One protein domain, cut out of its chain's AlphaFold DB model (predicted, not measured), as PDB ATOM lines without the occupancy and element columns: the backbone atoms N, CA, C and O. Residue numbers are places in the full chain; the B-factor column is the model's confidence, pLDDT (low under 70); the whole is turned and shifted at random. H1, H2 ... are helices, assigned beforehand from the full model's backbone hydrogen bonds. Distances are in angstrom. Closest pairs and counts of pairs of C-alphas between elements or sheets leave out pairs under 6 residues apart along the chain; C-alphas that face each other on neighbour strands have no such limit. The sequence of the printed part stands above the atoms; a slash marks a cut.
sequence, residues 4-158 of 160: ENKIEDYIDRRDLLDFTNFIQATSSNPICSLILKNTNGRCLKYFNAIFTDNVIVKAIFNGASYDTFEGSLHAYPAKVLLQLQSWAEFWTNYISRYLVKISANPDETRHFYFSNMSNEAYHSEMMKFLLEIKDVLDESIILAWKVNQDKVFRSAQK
ATOM      1  N   GLU A   4      -4.662  25.612 -72.201       30.50
ATOM      2  CA  GLU A   4      -4.202  24.916 -70.995       30.50
ATOM      3  C   GLU A   4      -2.775  25.321 -70.577       30.50
ATOM      4  O   GLU A   4      -2.534  25.562 -69.396       30.50
ATOM      5  N   ASN A   5      -1.870  25.587 -71.528       39.31
ATOM      6  CA  ASN A   5      -0.491  26.004 -71.225       39.31
ATOM      7  C   ASN A   5      -0.368  27.458 -70.723       39.31
ATOM      8  O   ASN A   5       0.731  27.906 -70.412       39.31
ATOM      9  N   LYS A   6      -1.468  28.223 -70.666       33.75
ATOM     10  CA  LYS A   6      -1.494  29.575 -70.074       33.75
ATOM     11  C   LYS A   6      -2.153  29.619 -68.696       33.75
ATOM     12  O   LYS A   6      -2.072  30.657 -68.046       33.75
ATOM     13  N   ILE A   7      -2.794  28.533 -68.262       35.47
ATOM     14  CA  ILE A   7      -3.442  28.457 -66.948       35.47
ATOM     15  C   ILE A   7      -2.448  27.955 -65.893       35.47
ATOM     16  O   ILE A   7      -2.452  28.480 -64.784       35.47
ATOM     17  N   GLU A   8      -1.520  27.058 -66.245       35.69
ATOM     18  CA  GLU A   8      -0.477  26.599 -65.308       35.69
ATOM     19  C   GLU A   8       0.474  27.730 -64.870       35.69
ATOM     20  O   GLU A   8       0.796  27.824 -63.690       35.69
ATOM     21  N   ASP A   9       0.794  28.682 -65.753       38.41
ATOM     22  CA  ASP A   9       1.575  29.884 -65.400       38.41
ATOM     23  C   ASP A   9       0.755  30.959 -64.648       38.41
ATOM     24  O   ASP A   9       1.320  31.892 -64.068       38.41
ATOM     25  N   TYR A  10      -0.581  30.856 -64.642       31.81
ATOM     26  CA  TYR A  10      -1.480  31.800 -63.958       31.81
ATOM     27  C   TYR A  10      -1.974  31.309 -62.595       31.81
ATOM     28  O   TYR A  10      -2.382  32.131 -61.770       31.81
ATOM     29  N   ILE A  11      -1.901  30.000 -62.346       36.41
ATOM     30  CA  ILE A  11      -2.045  29.414 -61.008       36.41
ATOM     31  C   ILE A  11      -0.774  29.705 -60.173       36.41
ATOM     32  O   ILE A  11      -0.857  29.905 -58.965       36.41
ATOM     33  N   ASP A  12       0.388  29.906 -60.805       43.75
ATOM     34  CA  ASP A  12       1.699  29.970 -60.133       43.75
ATOM     35  C   ASP A  12       2.155  31.371 -59.653       43.75
ATOM     36  O   ASP A  12       3.347  31.662 -59.606       43.75
ATOM     37  N   ARG A  13       1.244  32.287 -59.288       36.06
ATOM     38  CA  ARG A  13       1.626  33.560 -58.612       36.06
ATOM     39  C   ARG A  13       0.686  34.035 -57.513       36.06
ATOM     40  O   ARG A  13       1.110  34.836 -56.685       36.06
ATOM     41  N   ARG A  14      -0.568  33.571 -57.495       36.19
ATOM     42  CA  ARG A  14      -1.550  33.991 -56.480       36.19
ATOM     43  C   ARG A  14      -1.539  33.146 -55.209       36.19
ATOM     44  O   ARG A  14      -1.938  33.668 -54.180       36.19
ATOM     45  N   ASP A  15      -0.964  31.946 -55.269       38.75
ATOM     46  CA  ASP A  15      -0.729  31.093 -54.092       38.75
ATOM     47  C   ASP A  15       0.729  31.150 -53.585       38.75
ATOM     48  O   ASP A  15       1.044  30.652 -52.511       38.75
ATOM     49  N   LEU A  16       1.636  31.824 -54.309       40.50
ATOM     50  CA  LEU A  16       2.993  32.171 -53.835       40.50
ATOM     51  C   LEU A  16       3.003  33.415 -52.921       40.50
ATOM     52  O   LEU A  16       4.056  34.009 -52.672       40.50
ATOM     53  N   LEU A  17       1.828  33.854 -52.472       46.12
ATOM     54  CA  LEU A  17       1.569  35.215 -52.009       46.12
ATOM     55  C   LEU A  17       1.827  35.439 -50.509       46.12
ATOM     56  O   LEU A  17       1.536  36.529 -50.036       46.12
ATOM     57  N   ASP A  18       2.427  34.495 -49.776       58.94
ATOM     58  CA  ASP A  18       2.400  34.538 -48.305       58.94
ATOM     59  C   ASP A  18       3.753  34.829 -47.614       58.94
ATOM     60  O   ASP A  18       3.876  35.839 -46.925       58.94
ATOM     61  N   PHE A  19       4.825  34.052 -47.805       61.72
ATOM     62  CA  PHE A  19       6.095  34.284 -47.079       61.72
ATOM     63  C   PHE A  19       6.967  35.377 -47.712       61.72
ATOM     64  O   PHE A  19       7.496  36.259 -47.035       61.72
ATOM     65  N   THR A  20       7.135  35.323 -49.035       58.66
ATOM     66  CA  THR A  20       7.969  36.284 -49.771       58.66
ATOM     67  C   THR A  20       7.344  37.671 -49.744       58.66
ATOM     68  O   THR A  20       8.052  38.644 -49.500       58.66
ATOM     69  N   ASN A  21       6.022  37.756 -49.895       60.31
ATOM     70  CA  ASN A  21       5.306  39.017 -49.765       60.31
ATOM     71  C   ASN A  21       5.255  39.514 -48.328       60.31
ATOM     72  O   ASN A  21       5.272  40.718 -48.145       60.31
ATOM     73  N   PHE A  22       5.253  38.649 -47.311       60.16
ATOM     74  CA  PHE A  22       5.414  39.094 -45.927       60.16
ATOM     75  C   PHE A  22       6.786  39.739 -45.697       60.16
ATOM     76  O   PHE A  22       6.869  40.842 -45.156       60.16
ATOM     77  N   ILE A  23       7.869  39.114 -46.173       60.28
ATOM     78  CA  ILE A  23       9.207  39.727 -46.122       60.28
ATOM     79  C   ILE A  23       9.230  41.034 -46.940       60.28
ATOM     80  O   ILE A  23       9.840  42.016 -46.526       60.28
ATOM     81  N   GLN A  24       8.526  41.092 -48.074       55.16
ATOM     82  CA  GLN A  24       8.398  42.316 -48.875       55.16
ATOM     83  C   GLN A  24       7.485  43.380 -48.235       55.16
ATOM     84  O   GLN A  24       7.757  44.565 -48.375       55.16
ATOM     85  N   ALA A  25       6.443  43.009 -47.497       51.34
ATOM     86  CA  ALA A  25       5.540  43.927 -46.798       51.34
ATOM     87  C   ALA A  25       6.203  44.499 -45.538       51.34
ATOM     88  O   ALA A  25       5.981  45.650 -45.180       51.34
ATOM     89  N   THR A  26       7.090  43.718 -44.919       53.53
ATOM     90  CA  THR A  26       7.986  44.144 -43.834       53.53
ATOM     91  C   THR A  26       9.303  44.749 -44.353       53.53
ATOM     92  O   THR A  26      10.190  45.068 -43.561       53.53
ATOM     93  N   SER A  27       9.451  44.942 -45.676       53.06
ATOM     94  CA  SER A  27      10.711  45.358 -46.331       53.06
ATOM     95  C   SER A  27      11.187  46.770 -46.019       53.06
ATOM     96  O   SER A  27      12.298  47.126 -46.415       53.06
ATOM     97  N   SER A  28      10.420  47.550 -45.252       55.06
ATOM     98  CA  SER A  28      10.958  48.744 -44.599       55.06
ATOM     99  C   SER A  28      12.178  48.414 -43.726       55.06
ATOM    100  O   SER A  28      12.970  49.305 -43.439       55.06
ATOM    101  N   ASN A  29      12.362  47.142 -43.342       63.59
ATOM    102  CA  ASN A  29      13.592  46.642 -42.747       63.59
ATOM    103  C   ASN A  29      14.613  46.195 -43.831       63.59
ATOM    104  O   ASN A  29      14.347  45.232 -44.561       63.59
ATOM    105  N   PRO A  30      15.812  46.812 -43.915       68.31
ATOM    106  CA  PRO A  30      16.891  46.399 -44.823       68.31
ATOM    107  C   PRO A  30      17.249  44.907 -44.736       68.31
ATOM    108  O   PRO A  30      17.619  44.291 -45.739       68.31
ATOM    109  N   ILE A  31      17.070  44.296 -43.561       70.44
ATOM    110  CA  ILE A  31      17.295  42.869 -43.313       70.44
ATOM    111  C   ILE A  31      16.392  41.987 -44.178       70.44
ATOM    112  O   ILE A  31      16.866  41.017 -44.768       70.44
ATOM    113  N   CYS A  32      15.119  42.343 -44.332       72.50
ATOM    114  CA  CYS A  32      14.172  41.604 -45.165       72.50
ATOM    115  C   CYS A  32      14.624  41.566 -46.634       72.50
ATOM    116  O   CYS A  32      14.614  40.516 -47.282       72.50
ATOM    117  N   SER A  33      15.123  42.696 -47.138       71.88
ATOM    118  CA  SER A  33      15.696  42.787 -48.485       71.88
ATOM    119  C   SER A  33      16.965  41.939 -48.634       71.88
ATOM    120  O   SER A  33      17.158  41.287 -49.663       71.88
ATOM    121  N   LEU A  34      17.812  41.885 -47.599       73.81
ATOM    122  CA  LEU A  34      18.993  41.020 -47.576       73.81
ATOM    123  C   LEU A  34      18.615  39.536 -47.575       73.81
ATOM    124  O   LEU A  34      19.236  38.762 -48.301       73.81
ATOM    125  N   ILE A  35      17.590  39.130 -46.829       76.69
ATOM    126  CA  ILE A  35      17.106  37.743 -46.829       76.69
ATOM    127  C   ILE A  35      16.644  37.350 -48.235       76.69
ATOM    128  O   ILE A  35      17.088  36.329 -48.761       76.69
ATOM    129  N   LEU A  36      15.816  38.176 -48.881       76.19
ATOM    130  CA  LEU A  36      15.287  37.881 -50.218       76.19
ATOM    131  C   LEU A  36      16.366  37.848 -51.295       76.19
ATOM    132  O   LEU A  36      16.362  36.952 -52.135       76.19
ATOM    133  N   LYS A  37      17.313  38.792 -51.259       73.50
ATOM    134  CA  LYS A  37      18.409  38.856 -52.236       73.50
ATOM    135  C   LYS A  37      19.280  37.600 -52.218       73.50
ATOM    136  O   LYS A  37      19.915  37.279 -53.218       73.50
ATOM    137  N   ASN A  38      19.325  36.911 -51.086       73.12
ATOM    138  CA  ASN A  38      20.314  35.879 -50.838       73.12
ATOM    139  C   ASN A  38      19.744  34.496 -50.505       73.12
ATOM    140  O   ASN A  38      20.493  33.528 -50.375       73.12
ATOM    141  N   THR A  39      18.427  34.385 -50.391       75.38
ATOM    142  CA  THR A  39      17.748  33.099 -50.260       75.38
ATOM    143  C   THR A  39      17.270  32.675 -51.640       75.38
ATOM    144  O   THR A  39      16.551  33.409 -52.314       75.38
ATOM    145  N   ASN A  40      17.669  31.487 -52.097       74.94
ATOM    146  CA  ASN A  40      17.288  31.036 -53.433       74.94
ATOM    147  C   ASN A  40      15.772  30.749 -53.541       74.94
ATOM    148  O   ASN A  40      15.096  30.427 -52.562       74.94
ATOM    149  N   GLY A  41      15.241  30.775 -54.767       73.38
ATOM    150  CA  GLY A  41      13.809  30.554 -55.007       73.38
ATOM    151  C   GLY A  41      13.286  29.172 -54.583       73.38
ATOM    152  O   GLY A  41      12.126  29.054 -54.207       73.38
ATOM    153  N   ARG A  42      14.122  28.121 -54.584       76.06
ATOM    154  CA  ARG A  42      13.707  26.774 -54.134       76.06
ATOM    155  C   ARG A  42      13.498  26.710 -52.622       76.06
ATOM    156  O   ARG A  42      12.521  26.124 -52.173       76.06
ATOM    157  N   CYS A  43      14.404  27.320 -51.863       77.00
ATOM    158  CA  CYS A  43      14.319  27.473 -50.418       77.00
ATOM    159  C   CYS A  43      13.074  28.292 -50.061       77.00
ATOM    160  O   CYS A  43      12.238  27.827 -49.292       77.00
ATOM    161  N   LEU A  44      12.869  29.433 -50.730       77.69
ATOM    162  CA  LEU A  44      11.663  30.245 -50.547       77.69
ATOM    163  C   LEU A  44      10.380  29.467 -50.873       77.69
ATOM    164  O   LEU A  44       9.428  29.538 -50.105       77.69
ATOM    165  N   LYS A  45      10.336  28.688 -51.964       80.69
ATOM    166  CA  LYS A  45       9.165  27.857 -52.309       80.69
ATOM    167  C   LYS A  45       8.882  26.794 -51.243       80.69
ATOM    168  O   LYS A  45       7.726  26.562 -50.905       80.69
ATOM    169  N   TYR A  46       9.924  26.179 -50.690       84.19
ATOM    170  CA  TYR A  46       9.792  25.193 -49.619       84.19
ATOM    171  C   TYR A  46       9.235  25.803 -48.323       84.19
ATOM    172  O   TYR A  46       8.298  25.256 -47.746       84.19
ATOM    173  N   PHE A  47       9.760  26.952 -47.888       85.31
ATOM    174  CA  PHE A  47       9.268  27.622 -46.680       85.31
ATOM    175  C   PHE A  47       7.891  28.254 -46.865       85.31
ATOM    176  O   PHE A  47       7.099  28.212 -45.930       85.31
ATOM    177  N   ASN A  48       7.558  28.731 -48.069       82.81
ATOM    178  CA  ASN A  48       6.178  29.083 -48.411       82.81
ATOM    179  C   ASN A  48       5.241  27.886 -48.202       82.81
ATOM    180  O   ASN A  48       4.247  28.021 -47.507       82.81
ATOM    181  N   ALA A  49       5.588  26.697 -48.711       85.31
ATOM    182  CA  ALA A  49       4.757  25.509 -48.508       85.31
ATOM    183  C   ALA A  49       4.606  25.142 -47.021       85.31
ATOM    184  O   ALA A  49       3.514  24.807 -46.575       85.31
ATOM    185  N   ILE A  50       5.675  25.255 -46.220       89.44
ATOM    186  CA  ILE A  50       5.567  25.063 -44.763       89.44
ATOM    187  C   ILE A  50       4.609  26.086 -44.152       89.44
ATOM    188  O   ILE A  50       3.731  25.701 -43.389       89.44
ATOM    189  N   PHE A  51       4.760  27.366 -44.485       86.62
ATOM    190  CA  PHE A  51       3.891  28.421 -43.977       86.62
ATOM    191  C   PHE A  51       2.420  28.184 -44.344       86.62
ATOM    192  O   PHE A  51       1.536  28.359 -43.511       86.62
ATOM    193  N   THR A  52       2.149  27.739 -45.569       83.69
ATOM    194  CA  THR A  52       0.791  27.492 -46.063       83.69
ATOM    195  C   THR A  52       0.174  26.210 -45.495       83.69
ATOM    196  O   THR A  52      -1.029  26.190 -45.234       83.69
ATOM    197  N   ASP A  53       0.956  25.165 -45.232       87.25
ATOM    198  CA  ASP A  53       0.401  23.851 -44.873       87.25
ATOM    199  C   ASP A  53       0.502  23.522 -43.377       87.25
ATOM    200  O   ASP A  53      -0.271  22.713 -42.859       87.25
ATOM    201  N   ASN A  54       1.457  24.116 -42.656       90.94
ATOM    202  CA  ASN A  54       1.725  23.769 -41.265       90.94
ATOM    203  C   ASN A  54       0.901  24.631 -40.301       90.94
ATOM    204  O   ASN A  54       1.163  25.818 -40.101       90.94
ATOM    205  N   VAL A  55      -0.079  23.998 -39.657       89.62
ATOM    206  CA  VAL A  55      -1.013  24.652 -38.726       89.62
ATOM    207  C   VAL A  55      -0.330  25.304 -37.521       89.62
ATOM    208  O   VAL A  55      -0.766  26.367 -37.089       89.62
ATOM    209  N   ILE A  56       0.762  24.720 -37.015       92.12
ATOM    210  CA  ILE A  56       1.497  25.271 -35.869       92.12
ATOM    211  C   ILE A  56       2.269  26.515 -36.309       92.12
ATOM    212  O   ILE A  56       2.185  27.554 -35.662       92.12
ATOM    213  N   VAL A  57       2.951  26.451 -37.458       90.25
ATOM    214  CA  VAL A  57       3.673  27.602 -38.028       90.25
ATOM    215  C   VAL A  57       2.729  28.776 -38.289       90.25
ATOM    216  O   VAL A  57       3.060  29.907 -37.935       90.25
ATOM    217  N   LYS A  58       1.536  28.524 -38.840       86.56
ATOM    218  CA  LYS A  58       0.511  29.565 -39.021       86.56
ATOM    219  C   LYS A  58       0.070  30.187 -37.704       86.56
ATOM    220  O   LYS A  58      -0.101  31.399 -37.625       86.56
ATOM    221  N   ALA A  59      -0.143  29.372 -36.680       85.94
ATOM    222  CA  ALA A  59      -0.575  29.864 -35.383       85.94
ATOM    223  C   ALA A  59       0.523  30.690 -34.691       85.94
ATOM    224  O   ALA A  59       0.225  31.783 -34.215       85.94
ATOM    225  N   ILE A  60       1.784  30.236 -34.726       86.25
ATOM    226  CA  ILE A  60       2.947  31.010 -34.251       86.25
ATOM    227  C   ILE A  60       3.000  32.364 -34.956       86.25
ATOM    228  O   ILE A  60       3.117  33.399 -34.308       86.25
ATOM    229  N   PHE A  61       2.853  32.358 -36.283       81.19
ATOM    230  CA  PHE A  61       2.848  33.579 -37.083       81.19
ATOM    231  C   PHE A  61       1.718  34.553 -36.708       81.19
ATOM    232  O   PHE A  61       1.880  35.768 -36.779       81.19
ATOM    233  N   ASN A  62       0.572  34.026 -36.282       81.19
ATOM    234  CA  ASN A  62      -0.551  34.824 -35.794       81.19
ATOM    235  C   ASN A  62      -0.413  35.216 -34.308       81.19
ATOM    236  O   ASN A  62      -1.362  35.740 -33.726       81.19
ATOM    237  N   GLY A  63       0.756  34.992 -33.697       80.69
ATOM    238  CA  GLY A  63       1.085  35.430 -32.341       80.69
ATOM    239  C   GLY A  63       0.935  34.367 -31.253       80.69
ATOM    240  O   GLY A  63       1.047  34.711 -30.079       80.69
ATOM    241  N   ALA A  64       0.693  33.098 -31.599       86.62
ATOM    242  CA  ALA A  64       0.682  32.029 -30.603       86.62
ATOM    243  C   ALA A  64       2.101  31.758 -30.069       86.62
ATOM    244  O   ALA A  64       3.051  31.615 -30.841       86.62
ATOM    245  N   SER A  65       2.234  31.659 -28.748       89.00
ATOM    246  CA  SER A  65       3.461  31.224 -28.071       89.00
ATOM    247  C   SER A  65       3.488  29.705 -27.900       89.00
ATOM    248  O   SER A  65       2.469  29.028 -28.068       89.00
ATOM    249  N   TYR A  66       4.647  29.167 -27.519       90.19
ATOM    250  CA  TYR A  66       4.807  27.755 -27.163       90.19
ATOM    251  C   TYR A  66       3.799  27.289 -26.107       90.19
ATOM    252  O   TYR A  66       3.247  26.203 -26.240       90.19
ATOM    253  N   ASP A  67       3.488  28.133 -25.124       91.38
ATOM    254  CA  ASP A  67       2.561  27.813 -24.031       91.38
ATOM    255  C   ASP A  67       1.153  27.431 -24.543       91.38
ATOM    256  O   ASP A  67       0.402  26.736 -23.869       91.38
ATOM    257  N   THR A  68       0.792  27.837 -25.768       89.81
ATOM    258  CA  THR A  68      -0.472  27.434 -26.419       89.81
ATOM    259  C   THR A  68      -0.470  25.962 -26.861       89.81
ATOM    260  O   THR A  68      -1.531  25.369 -27.052       89.81
ATOM    261  N   PHE A  69       0.710  25.374 -27.052       89.50
ATOM    262  CA  PHE A  69       0.916  24.028 -27.591       89.50
ATOM    263  C   PHE A  69       1.521  23.054 -26.586       89.50
ATOM    264  O   PHE A  69       1.605  21.869 -26.908       89.50
ATOM    265  N   GLU A  70       1.940  23.527 -25.415       83.44
ATOM    266  CA  GLU A  70       2.641  22.728 -24.412       83.44
ATOM    267  C   GLU A  70       1.909  21.403 -24.126       83.44
ATOM    268  O   GLU A  70       0.723  21.377 -23.786       83.44
ATOM    269  N   GLY A  71       2.609  20.280 -24.328       80.88
ATOM    270  CA  GLY A  71       2.080  18.930 -24.104       80.88
ATOM    271  C   GLY A  71       1.130  18.414 -25.192       80.88
ATOM    272  O   GLY A  71       0.657  17.279 -25.114       80.88
ATOM    273  N   SER A  72       0.850  19.214 -26.227       86.62
ATOM    274  CA  SER A  72      -0.041  18.851 -27.336       86.62
ATOM    275  C   SER A  72       0.699  18.402 -28.597       86.62
ATOM    276  O   SER A  72       0.057  17.883 -29.515       86.62
ATOM    277  N   LEU A  73       2.034  18.540 -28.670       90.06
ATOM    278  CA  LEU A  73       2.779  18.210 -29.892       90.06
ATOM    279  C   LEU A  73       2.681  16.725 -30.269       90.06
ATOM    280  O   LEU A  73       2.685  16.398 -31.456       90.06
ATOM    281  N   HIS A  74       2.471  15.840 -29.290       89.38
ATOM    282  CA  HIS A  74       2.207  14.411 -29.505       89.38
ATOM    283  C   HIS A  74       0.970  14.124 -30.372       89.38
ATOM    284  O   HIS A  74       0.882  13.057 -30.976       89.38
ATOM    285  N   ALA A  75       0.009  15.051 -30.442       90.50
ATOM    286  CA  ALA A  75      -1.199  14.886 -31.245       90.50
ATOM    287  C   ALA A  75      -0.970  15.156 -32.744       90.50
ATOM    288  O   ALA A  75      -1.832  14.841 -33.566       90.50
ATOM    289  N   TYR A  76       0.172  15.744 -33.118       91.94
ATOM    290  CA  TYR A  76       0.441  16.138 -34.497       91.94
ATOM    291  C   TYR A  76       1.209  15.056 -35.270       91.94
ATOM    292  O   TYR A  76       2.115  14.416 -34.735       91.94
ATOM    293  N   PRO A  77       0.920  14.874 -36.574       91.56
ATOM    294  CA  PRO A  77       1.683  13.958 -37.413       91.56
ATOM    295  C   PRO A  77       3.165  14.342 -37.495       91.56
ATOM    296  O   PRO A  77       3.499  15.521 -37.621       91.56
ATOM    297  N   ALA A  78       4.052  13.345 -37.585       90.31
ATOM    298  CA  ALA A  78       5.500  13.561 -37.695       90.31
ATOM    299  C   ALA A  78       5.891  14.536 -38.822       90.31
ATOM    300  O   ALA A  78       6.787  15.354 -38.650       90.31
ATOM    301  N   LYS A  79       5.180  14.519 -39.960       90.00
ATOM    302  CA  LYS A  79       5.398  15.477 -41.057       90.00
ATOM    303  C   LYS A  79       5.238  16.935 -40.600       90.00
ATOM    304  O   LYS A  79       6.052  17.769 -40.981       90.00
ATOM    305  N   VAL A  80       4.217  17.232 -39.793       92.56
ATOM    306  CA  VAL A  80       3.950  18.583 -39.268       92.56
ATOM    307  C   VAL A  80       5.064  18.999 -38.310       92.56
ATOM    308  O   VAL A  80       5.606  20.094 -38.435       92.56
ATOM    309  N   LEU A  81       5.475  18.107 -37.410       92.94
ATOM    310  CA  LEU A  81       6.553  18.372 -36.454       92.94
ATOM    311  C   LEU A  81       7.906  18.586 -37.149       92.94
ATOM    312  O   LEU A  81       8.617  19.542 -36.855       92.94
ATOM    313  N   LEU A  82       8.232  17.766 -38.151       92.12
ATOM    314  CA  LEU A  82       9.450  17.922 -38.948       92.12
ATOM    315  C   LEU A  82       9.440  19.224 -39.763       92.12
ATOM    316  O   LEU A  82      10.466  19.896 -39.875       92.12
ATOM    317  N   GLN A  83       8.293  19.628 -40.313       92.31
ATOM    318  CA  GLN A  83       8.143  20.926 -40.982       92.31
ATOM    319  C   GLN A  83       8.303  22.103 -40.005       92.31
ATOM    320  O   GLN A  83       8.970  23.077 -40.349       92.31
ATOM    321  N   LEU A  84       7.767  22.001 -38.785       93.25
ATOM    322  CA  LEU A  84       7.964  23.000 -37.731       93.25
ATOM    323  C   LEU A  84       9.442  23.101 -37.333       93.25
ATOM    324  O   LEU A  84       9.996  24.196 -37.274       93.25
ATOM    325  N   GLN A  85      10.119  21.965 -37.163       92.38
ATOM    326  CA  GLN A  85      11.560  21.933 -36.923       92.38
ATOM    327  C   GLN A  85      12.343  22.618 -38.050       92.38
ATOM    328  O   GLN A  85      13.266  23.386 -37.792       92.38
ATOM    329  N   SER A  86      11.955  22.367 -39.300       90.50
ATOM    330  CA  SER A  86      12.570  22.983 -40.481       90.50
ATOM    331  C   SER A  86      12.442  24.503 -40.466       90.50
ATOM    332  O   SER A  86      13.389  25.222 -40.777       90.50
ATOM    333  N   TRP A  87      11.248  24.979 -40.115       90.00
ATOM    334  CA  TRP A  87      10.929  26.392 -39.996       90.00
ATOM    335  C   TRP A  87      11.751  27.065 -38.897       90.00
ATOM    336  O   TRP A  87      12.359  28.111 -39.128       90.00
ATOM    337  N   ALA A  88      11.819  26.432 -37.726       90.00
ATOM    338  CA  ALA A  88      12.619  26.899 -36.606       90.00
ATOM    339  C   ALA A  88      14.105  26.992 -36.990       90.00
ATOM    340  O   ALA A  88      14.684  28.068 -36.894       90.00
ATOM    341  N   GLU A  89      14.699  25.914 -37.510       86.94
ATOM    342  CA  GLU A  89      16.106  25.868 -37.944       86.94
ATOM    343  C   GLU A  89      16.427  26.924 -39.014       86.94
ATOM    344  O   GLU A  89      17.493  27.549 -38.999       86.94
ATOM    345  N   PHE A  90      15.499  27.174 -39.938       85.38
ATOM    346  CA  PHE A  90      15.679  28.218 -40.936       85.38
ATOM    347  C   PHE A  90      15.811  29.606 -40.303       85.38
ATOM    348  O   PHE A  90      16.743  30.335 -40.627       85.38
ATOM    349  N   TRP A  91      14.947  29.970 -39.362       81.88
ATOM    350  CA  TRP A  91      14.999  31.295 -38.742       81.88
ATOM    351  C   TRP A  91      16.116  31.431 -37.694       81.88
ATOM    352  O   TRP A  91      16.877  32.408 -37.702       81.88
ATOM    353  N   THR A  92      16.269  30.434 -36.822       83.00
ATOM    354  CA  THR A  92      17.195  30.490 -35.680       83.00
ATOM    355  C   THR A  92      18.639  30.196 -36.061       83.00
ATOM    356  O   THR A  92      19.550  30.765 -35.461       83.00
ATOM    357  N   ASN A  93      18.870  29.350 -37.070       80.31
ATOM    358  CA  ASN A  93      20.213  28.980 -37.505       80.31
ATOM    359  C   ASN A  93      20.568  29.570 -38.866       80.31
ATOM    360  O   ASN A  93      21.617  30.202 -38.979       80.31
ATOM    361  N   TYR A  94      19.746  29.385 -39.901       79.19
ATOM    362  CA  TYR A  94      20.116  29.848 -41.242       79.19
ATOM    363  C   TYR A  94      20.077  31.377 -41.347       79.19
ATOM    364  O   TYR A  94      21.123  31.987 -41.561       79.19
ATOM    365  N   ILE A  95      18.918  32.003 -41.125       78.44
ATOM    366  CA  ILE A  95      18.741  33.456 -41.220       78.44
ATOM    367  C   ILE A  95      19.599  34.174 -40.186       78.44
ATOM    368  O   ILE A  95      20.395  35.022 -40.569       78.44
ATOM    369  N   SER A  96      19.551  33.790 -38.909       75.81
ATOM    370  CA  SER A  96      20.365  34.452 -37.875       75.81
ATOM    371  C   SER A  96      21.869  34.451 -38.202       75.81
ATOM    372  O   SER A  96      22.513  35.500 -38.144       75.81
ATOM    373  N   ARG A  97      22.447  33.319 -38.641       74.56
ATOM    374  CA  ARG A  97      23.863  33.273 -39.070       74.56
ATOM    375  C   ARG A  97      24.110  34.069 -40.346       74.56
ATOM    376  O   ARG A  97      25.201  34.605 -40.526       74.56
ATOM    377  N   TYR A  98      23.132  34.104 -41.246       73.56
ATOM    378  CA  TYR A  98      23.205  34.859 -42.488       73.56
ATOM    379  C   TYR A  98      23.254  36.368 -42.225       73.56
ATOM    380  O   TYR A  98      24.119  37.064 -42.753       73.56
ATOM    381  N   LEU A  99      22.389  36.860 -41.338       73.25
ATOM    382  CA  LEU A  99      22.310  38.270 -40.968       73.25
ATOM    383  C   LEU A  99      23.563  38.755 -40.253       73.25
ATOM    384  O   LEU A  99      24.076  39.814 -40.598       73.25
ATOM    385  N   VAL A 100      24.122  37.955 -39.341       70.31
ATOM    386  CA  VAL A 100      25.399  38.278 -38.681       70.31
ATOM    387  C   VAL A 100      26.539  38.450 -39.692       70.31
ATOM    388  O   VAL A 100      27.427  39.266 -39.479       70.31
ATOM    389  N   LYS A 101      26.524  37.711 -40.807       70.44
ATOM    390  CA  LYS A 101      27.579  37.795 -41.828       70.44
ATOM    391  C   LYS A 101      27.471  39.014 -42.742       70.44
ATOM    392  O   LYS A 101      28.453  39.342 -43.397       70.44
ATOM    393  N   ILE A 102      26.289  39.615 -42.864       65.75
ATOM    394  CA  ILE A 102      25.991  40.581 -43.940       65.75
ATOM    395  C   ILE A 102      25.561  41.928 -43.404       65.75
ATOM    396  O   ILE A 102      25.757  42.939 -44.076       65.75
ATOM    397  N   SER A 103      24.992  41.962 -42.206       65.06
ATOM    398  CA  SER A 103      24.708  43.224 -41.560       65.06
ATOM    399  C   SER A 103      26.020  43.908 -41.187       65.06
ATOM    400  O   SER A 103      26.793  43.399 -40.377       65.06
ATOM    401  N   ALA A 104      26.251  45.087 -41.762       62.09
ATOM    402  CA  ALA A 104      27.313  45.991 -41.333       62.09
ATOM    403  C   ALA A 104      27.053  46.560 -39.922       62.09
ATOM    404  O   ALA A 104      27.961  47.133 -39.321       62.09
ATOM    405  N   ASN A 105      25.834  46.391 -39.392       67.19
ATOM    406  CA  ASN A 105      25.412  46.870 -38.084       67.19
ATOM    407  C   ASN A 105      24.765  45.736 -37.250       67.19
ATOM    408  O   ASN A 105      23.586  45.413 -37.431       67.19
ATOM    409  N   PRO A 106      25.505  45.126 -36.309       63.91
ATOM    410  CA  PRO A 106      24.992  44.063 -35.444       63.91
ATOM    411  C   PRO A 106      23.745  44.454 -34.639       63.91
ATOM    412  O   PRO A 106      22.938  43.581 -34.319       63.91
ATOM    413  N   ASP A 107      23.562  45.742 -34.337       65.94
ATOM    414  CA  ASP A 107      22.434  46.216 -33.534       65.94
ATOM    415  C   ASP A 107      21.120  46.224 -34.329       65.94
ATOM    416  O   ASP A 107      20.081  45.841 -33.796       65.94
ATOM    417  N   GLU A 108      21.151  46.515 -35.634       63.53
ATOM    418  CA  GLU A 108      19.965  46.361 -36.496       63.53
ATOM    419  C   GLU A 108      19.508  44.898 -36.575       63.53
ATOM    420  O   GLU A 108      18.310  44.618 -36.568       63.53
ATOM    421  N   THR A 109      20.453  43.952 -36.574       64.69
ATOM    422  CA  THR A 109      20.154  42.512 -36.547       64.69
ATOM    423  C   THR A 109      19.472  42.091 -35.245       64.69
ATOM    424  O   THR A 109      18.591  41.231 -35.268       64.69
ATOM    425  N   ARG A 110      19.835  42.703 -34.111       62.59
ATOM    426  CA  ARG A 110      19.180  42.461 -32.811       62.59
ATOM    427  C   ARG A 110      17.761  43.023 -32.766       62.59
ATOM    428  O   ARG A 110      16.881  42.415 -32.166       62.59
ATOM    429  N   HIS A 111      17.529  44.143 -33.448       65.62
ATOM    430  CA  HIS A 111      16.215  44.775 -33.579       65.62
ATOM    431  C   HIS A 111      15.386  44.242 -34.757       65.62
ATOM    432  O   HIS A 111      14.366  44.833 -35.104       65.62
ATOM    433  N   PHE A 112      15.784  43.127 -35.375       71.31
ATOM    434  CA  PHE A 112      14.938  42.427 -36.333       71.31
ATOM    435  C   PHE A 112      13.731  41.815 -35.615       71.31
ATOM    436  O   PHE A 112      13.890  41.107 -34.620       71.31
ATOM    437  N   TYR A 113      12.534  42.077 -36.138       72.56
ATOM    438  CA  TYR A 113      11.297  41.493 -35.637       72.56
ATOM    439  C   TYR A 113      10.741  40.499 -36.645       72.56
ATOM    440  O   TYR A 113      10.662  40.781 -37.842       72.56
ATOM    441  N   PHE A 114      10.303  39.357 -36.138       71.81
ATOM    442  CA  PHE A 114       9.583  38.351 -36.895       71.81
ATOM    443  C   PHE A 114       8.307  37.993 -36.136       71.81
ATOM    444  O   PHE A 114       8.357  37.739 -34.937       71.81
ATOM    445  N   SER A 115       7.156  37.996 -36.816       69.00
ATOM    446  CA  SER A 115       5.861  37.699 -36.181       69.00
ATOM    447  C   SER A 115       5.560  38.581 -34.951       69.00
ATOM    448  O   SER A 115       5.089  38.101 -33.924       69.00
ATOM    449  N   ASN A 116       5.885  39.878 -35.032       71.88
ATOM    450  CA  ASN A 116       5.797  40.845 -33.924       71.88
ATOM    451  C   ASN A 116       6.651  40.510 -32.681       71.88
ATOM    452  O   ASN A 116       6.513  41.162 -31.650       71.88
ATOM    453  N   MET A 117       7.569  39.547 -32.776       78.06
ATOM    454  CA  MET A 117       8.525  39.196 -31.726       78.06
ATOM    455  C   MET A 117       9.924  39.662 -32.116       78.06
ATOM    456  O   MET A 117      10.278  39.632 -33.295       78.06
ATOM    457  N   SER A 118      10.736  40.078 -31.142       79.00
ATOM    458  CA  SER A 118      12.160  40.314 -31.401       79.00
ATOM    459  C   SER A 118      12.834  39.007 -31.824       79.00
ATOM    460  O   SER A 118      12.388  37.923 -31.443       79.00
ATOM    461  N   ASN A 119      13.927  39.087 -32.584       78.06
ATOM    462  CA  ASN A 119      14.671  37.899 -33.011       78.06
ATOM    463  C   ASN A 119      15.078  37.001 -31.827       78.06
ATOM    464  O   ASN A 119      14.996  35.780 -31.919       78.06
ATOM    465  N   GLU A 120      15.471  37.599 -30.699       81.69
ATOM    466  CA  GLU A 120      15.823  36.869 -29.474       81.69
ATOM    467  C   GLU A 120      14.616  36.155 -28.853       81.69
ATOM    468  O   GLU A 120      14.706  34.969 -28.531       81.69
ATOM    469  N   ALA A 121      13.477  36.846 -28.729       84.44
ATOM    470  CA  ALA A 121      12.252  36.256 -28.195       84.44
ATOM    471  C   ALA A 121      11.747  35.127 -29.101       84.44
ATOM    472  O   ALA A 121      11.460  34.031 -28.627       84.44
ATOM    473  N   TYR A 122      11.733  35.360 -30.413       86.25
ATOM    474  CA  TYR A 122      11.354  34.352 -31.393       86.25
ATOM    475  C   TYR A 122      12.275  33.125 -31.336       86.25
ATOM    476  O   TYR A 122      11.805  31.989 -31.366       86.25
ATOM    477  N   HIS A 123      13.589  33.331 -31.202       86.50
ATOM    478  CA  HIS A 123      14.542  32.237 -31.034       86.50
ATOM    479  C   HIS A 123      14.254  31.436 -29.762       86.50
ATOM    480  O   HIS A 123      14.218  30.208 -29.813       86.50
ATOM    481  N   SER A 124      14.035  32.117 -28.635       89.81
ATOM    482  CA  SER A 124      13.715  31.470 -27.360       89.81
ATOM    483  C   SER A 124      12.443  30.624 -27.458       89.81
ATOM    484  O   SER A 124      12.458  29.459 -27.062       89.81
ATOM    485  N   GLU A 125      11.389  31.160 -28.076       91.00
ATOM    486  CA  GLU A 125      10.137  30.438 -28.316       91.00
ATOM    487  C   GLU A 125      10.346  29.209 -29.209       91.00
ATOM    488  O   GLU A 125       9.929  28.106 -28.857       91.00
ATOM    489  N   MET A 126      11.061  29.350 -30.331       91.88
ATOM    490  CA  MET A 126      11.331  28.226 -31.236       91.88
ATOM    491  C   MET A 126      12.172  27.128 -30.579       91.88
ATOM    492  O   MET A 126      11.988  25.950 -30.886       91.88
ATOM    493  N   MET A 127      13.071  27.480 -29.656       91.19
ATOM    494  CA  MET A 127      13.869  26.492 -28.927       91.19
ATOM    495  C   MET A 127      13.016  25.587 -28.036       91.19
ATOM    496  O   MET A 127      13.342  24.406 -27.929       91.19
ATOM    497  N   LYS A 128      11.915  26.086 -27.459       93.38
ATOM    498  CA  LYS A 128      10.981  25.260 -26.673       93.38
ATOM    499  C   LYS A 128      10.332  24.178 -27.544       93.38
ATOM    500  O   LYS A 128      10.433  22.999 -27.222       93.38
ATOM    501  N   PHE A 129       9.808  24.559 -28.715       93.00
ATOM    502  CA  PHE A 129       9.278  23.600 -29.695       93.00
ATOM    503  C   PHE A 129      10.331  22.578 -30.134       93.00
ATOM    504  O   PHE A 129      10.041  21.392 -30.240       93.00
ATOM    505  N   LEU A 130      11.566  23.018 -30.399       91.56
ATOM    506  CA  LEU A 130      12.643  22.122 -30.827       91.56
ATOM    507  C   LEU A 130      13.052  21.107 -29.755       91.56
ATOM    508  O   LEU A 130      13.533  20.034 -30.116       91.56
ATOM    509  N   LEU A 131      12.920  21.446 -28.471       91.00
ATOM    510  CA  LEU A 131      13.162  20.511 -27.374       91.00
ATOM    511  C   LEU A 131      12.043  19.471 -27.310       91.00
ATOM    512  O   LEU A 131      12.337  18.288 -27.424       91.00
ATOM    513  N   GLU A 132      10.780  19.899 -27.281       91.69
ATOM    514  CA  GLU A 132       9.650  18.962 -27.227       91.69
ATOM    515  C   GLU A 132       9.594  18.058 -28.473       91.69
ATOM    516  O   GLU A 132       9.365  16.860 -28.361       91.69
ATOM    517  N   ILE A 133       9.907  18.565 -29.674       91.88
ATOM    518  CA  ILE A 133       9.983  17.725 -30.885       91.88
ATOM    519  C   ILE A 133      11.018  16.599 -30.738       91.88
ATOM    520  O   ILE A 133      10.781  15.509 -31.255       91.88
ATOM    521  N   LYS A 134      12.150  16.838 -30.061       89.25
ATOM    522  CA  LYS A 134      13.158  15.790 -29.808       89.25
ATOM    523  C   LYS A 134      12.672  14.741 -28.816       89.25
ATOM    524  O   LYS A 134      13.128  13.607 -28.889       89.25
ATOM    525  N   ASP A 135      11.760  15.115 -27.928       88.50
ATOM    526  CA  ASP A 135      11.142  14.189 -26.983       88.50
ATOM    527  C   ASP A 135      10.000  13.394 -27.647       88.50
ATOM    528  O   ASP A 135       9.746  12.243 -27.296       88.50
ATOM    529  N   VAL A 136       9.328  13.984 -28.646       89.12
ATOM    530  CA  VAL A 136       8.211  13.368 -29.387       89.12
ATOM    531  C   VAL A 136       8.685  12.462 -30.530       89.12
ATOM    532  O   VAL A 136       8.068  11.427 -30.794       89.12
ATOM    533  N   LEU A 137       9.736  12.852 -31.255       89.50
ATOM    534  CA  LEU A 137      10.235  12.137 -32.431       89.50
ATOM    535  C   LEU A 137      11.579  11.467 -32.161       89.50
ATOM    536  O   LEU A 137      12.487  12.066 -31.596       89.50
ATOM    537  N   ASP A 138      11.738  10.252 -32.687       86.94
ATOM    538  CA  ASP A 138      13.009   9.530 -32.660       86.94
ATOM    539  C   ASP A 138      14.125  10.349 -33.339       86.94
ATOM    540  O   ASP A 138      13.973  10.857 -34.459       86.94
ATOM    541  N   GLU A 139      15.274  10.451 -32.667       83.75
ATOM    542  CA  GLU A 139      16.443  11.197 -33.136       83.75
ATOM    543  C   GLU A 139      16.906  10.751 -34.535       83.75
ATOM    544  O   GLU A 139      17.334  11.578 -35.346       83.75
ATOM    545  N   SER A 140      16.754   9.469 -34.874       81.56
ATOM    546  CA  SER A 140      17.089   8.933 -36.196       81.56
ATOM    547  C   SER A 140      16.200   9.497 -37.311       81.56
ATOM    548  O   SER A 140      16.692   9.794 -38.405       81.56
ATOM    549  N   ILE A 141      14.911   9.724 -37.033       84.19
ATOM    550  CA  ILE A 141      13.952  10.327 -37.972       84.19
ATOM    551  C   ILE A 141      14.320  11.791 -38.199       84.19
ATOM    552  O   ILE A 141      14.385  12.254 -39.344       84.19
ATOM    553  N   ILE A 142      14.620  12.503 -37.113       81.50
ATOM    554  CA  ILE A 142      15.065  13.895 -37.159       81.50
ATOM    555  C   ILE A 142      16.349  14.011 -37.990       81.50
ATOM    556  O   ILE A 142      16.449  14.867 -38.872       81.50
ATOM    557  N   LEU A 143      17.326  13.135 -37.754       80.31
ATOM    558  CA  LEU A 143      18.604  13.159 -38.458       80.31
ATOM    559  C   LEU A 143      18.438  12.858 -39.955       80.31
ATOM    560  O   LEU A 143      18.986  13.579 -40.794       80.31
ATOM    561  N   ALA A 144      17.638  11.847 -40.306       80.62
ATOM    562  CA  ALA A 144      17.330  11.519 -41.698       80.62
ATOM    563  C   ALA A 144      16.632  12.684 -42.421       80.62
ATOM    564  O   ALA A 144      16.949  12.991 -43.577       80.62
ATOM    565  N   TRP A 145      15.725  13.382 -41.733       82.06
ATOM    566  CA  TRP A 145      15.083  14.586 -42.254       82.06
ATOM    567  C   TRP A 145      16.091  15.718 -42.472       82.06
ATOM    568  O   TRP A 145      16.139  16.284 -43.567       82.06
ATOM    569  N   LYS A 146      16.955  15.997 -41.486       78.50
ATOM    570  CA  LYS A 146      18.009  17.022 -41.585       78.50
ATOM    571  C   LYS A 146      18.946  16.786 -42.764       78.50
ATOM    572  O   LYS A 146      19.241  17.728 -43.491       78.50
ATOM    573  N   VAL A 147      19.355  15.544 -43.029       78.19
ATOM    574  CA  VAL A 147      20.194  15.217 -44.201       78.19
ATOM    575  C   VAL A 147      19.496  15.584 -45.518       78.19
ATOM    576  O   VAL A 147      20.140  16.061 -46.457       78.19
ATOM    577  N   ASN A 148      18.178  15.400 -45.602       73.69
ATOM    578  CA  ASN A 148      17.403  15.807 -46.774       73.69
ATOM    579  C   ASN A 148      17.223  17.330 -46.852       73.69
ATOM    580  O   ASN A 148      17.311  17.894 -47.943       73.69
ATOM    581  N   GLN A 149      17.061  18.007 -45.714       72.88
ATOM    582  CA  GLN A 149      16.990  19.470 -45.643       72.88
ATOM    583  C   GLN A 149      18.297  20.148 -46.035       72.88
ATOM    584  O   GLN A 149      18.296  21.115 -46.791       72.88
ATOM    585  N   ASP A 150      19.428  19.608 -45.589       71.25
ATOM    586  CA  ASP A 150      20.758  20.115 -45.911       71.25
ATOM    587  C   ASP A 150      20.999  20.143 -47.423       71.25
ATOM    588  O   ASP A 150      21.672  21.038 -47.929       71.25
ATOM    589  N   LYS A 151      20.410  19.213 -48.185       69.62
ATOM    590  CA  LYS A 151      20.448  19.260 -49.656       69.62
ATOM    591  C   LYS A 151      19.682  20.472 -50.198       69.62
ATOM    592  O   LYS A 151      20.155  21.124 -51.134       69.62
ATOM    593  N   VAL A 152      18.542  20.814 -49.596       68.69
ATOM    594  CA  VAL A 152      17.759  22.016 -49.933       68.69
ATOM    595  C   VAL A 152      18.553  23.283 -49.586       68.69
ATOM    596  O   VAL A 152      18.716  24.142 -50.452       68.69
ATOM    597  N   PHE A 153      19.161  23.359 -48.397       67.19
ATOM    598  CA  PHE A 153      19.956  24.515 -47.960       67.19
ATOM    599  C   PHE A 153      21.292  24.677 -48.708       67.19
ATOM    600  O   PHE A 153      21.645  25.779 -49.122       67.19
ATOM    601  N   ARG A 154      22.049  23.598 -48.947       64.94
ATOM    602  CA  ARG A 154      23.351  23.658 -49.646       64.94
ATOM    603  C   ARG A 154      23.201  23.920 -51.139       64.94
ATOM    604  O   ARG A 154      24.040  24.599 -51.728       64.94
ATOM    605  N   SER A 155      22.125  23.437 -51.761       55.88
ATOM    606  CA  SER A 155      21.795  23.837 -53.136       55.88
ATOM    607  C   SER A 155      21.407  25.321 -53.242       55.88
ATOM    608  O   SER A 155      21.434  25.873 -54.343       55.88
ATOM    609  N   ALA A 156      21.117  25.988 -52.116       50.28
ATOM    610  CA  ALA A 156      20.880  27.427 -52.045       50.28
ATOM    611  C   ALA A 156      22.136  28.295 -51.981       50.28
ATOM    612  O   ALA A 156      22.068  29.445 -52.396       50.28
ATOM    613  N   GLN A 157      23.281  27.751 -51.566       51.91
ATOM    614  CA  GLN A 157      24.535  28.507 -51.463       51.91
ATOM    615  C   GLN A 157      25.390  28.486 -52.745       51.91
ATOM    616  O   GLN A 157      26.293  29.296 -52.885       51.91
ATOM    617  N   LYS A 158      25.121  27.589 -53.707       47.69
ATOM    618  CA  LYS A 158      25.967  27.390 -54.908       47.69
ATOM    619  C   LYS A 158      25.693  28.342 -56.092       47.69
ATOM    620  O   LYS A 158      25.981  27.992 -57.232       47.69
TER     621      LYS A 158
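Overview. This is residues 4 to 158 of the 160 residues of an uncharacterized protein of Hymenolepis diminuta (UniProt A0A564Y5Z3). A long helix, H6, runs through the middle of a compact helical body; H8 folds back along it, while H4 and H9 pack on it at steep tilts and H5 packs on its residues 80 to 87. The helical hairpin H2 and H3 bridges H4 and residues 95 to 102 of H6, and residues 4 to 14, with the short H1, stick out as a tail. The printed part has 155 residues with nine named helices, H1 to H9 in order, and no named strand: all helix. It is compact, with a radius of gyration of the C-alphas of 16.1 A and spans of 49 by 42 by 31 A.

Along the chain. Begin at H1, residues 8 to 11, with C-alpha 8 at (-0.477, 26.599, -65.308). Next come H2, residues 19 to 25, H3, residues 30 to 38, H4, residues 41 to 53 and 18.1 A long, and H5, residues 55 to 61. Find C-alpha 78 at (5.500, 13.561, -37.695); from there H6 runs 34.5 A to residue 102. H7 holds residues 106 to 110, and H8 runs 25.6 A from 119 to 136. H9, residues 139 to 157, has a kink of 26 degrees near residue 149 and ends 26.5 A from its start, at C-alpha 157 (24.535, 28.507, -51.463).

Arrangement. Start at H6, the hub, which touches six helices. H8 touches its residues 81 to 92, opposite ways at a shallow tilt of 34 degrees, only just short of steep; the closest C-alphas, Thr 92 and His 123, are 5.6 A apart. H4, H6 and H9 form a bundle, three helices grouped together: H4 touches H6 at Ile 50 and Gln 83, C-alphas 6.2 A apart, at a steep tilt of 44 degrees, and H9 only just touches H6, with 3 pairs of C-alphas within 8 A, the closest Leu 82 and Ile 142 at 7.1 A. H5 touches H6 the same way at a shallow tilt of 30 degrees, closest at the C-alphas of Val 57 and Leu 84, 6.3 A. In the hairpin, the C-alphas of Ile 23 and Cys 32 come within 5.4 A. H7 and H6 touch only at the corner, and only just, with 3 pairs. Every O i to N i+4 pair is within hydrogen-bond range in H2, H3, H4, H5 and H7; the counts are 19 of 21 in H6, 13 of 14 in H8 and 12 of 15 in H9, and H1 is too short for such a pair.

Size, cuts and confidence. The C-alphas of Glu 4 and Asp 107, the two farthest apart, are 50.7 A apart. The printed part has no cut, and the link from H5 to H6, residues 62 to 77, is long. Look for low pLDDT, under 70, at residues 4 to 30, 102 to 111, 115 and 151 to 158; the mean of the printed part is 74.7.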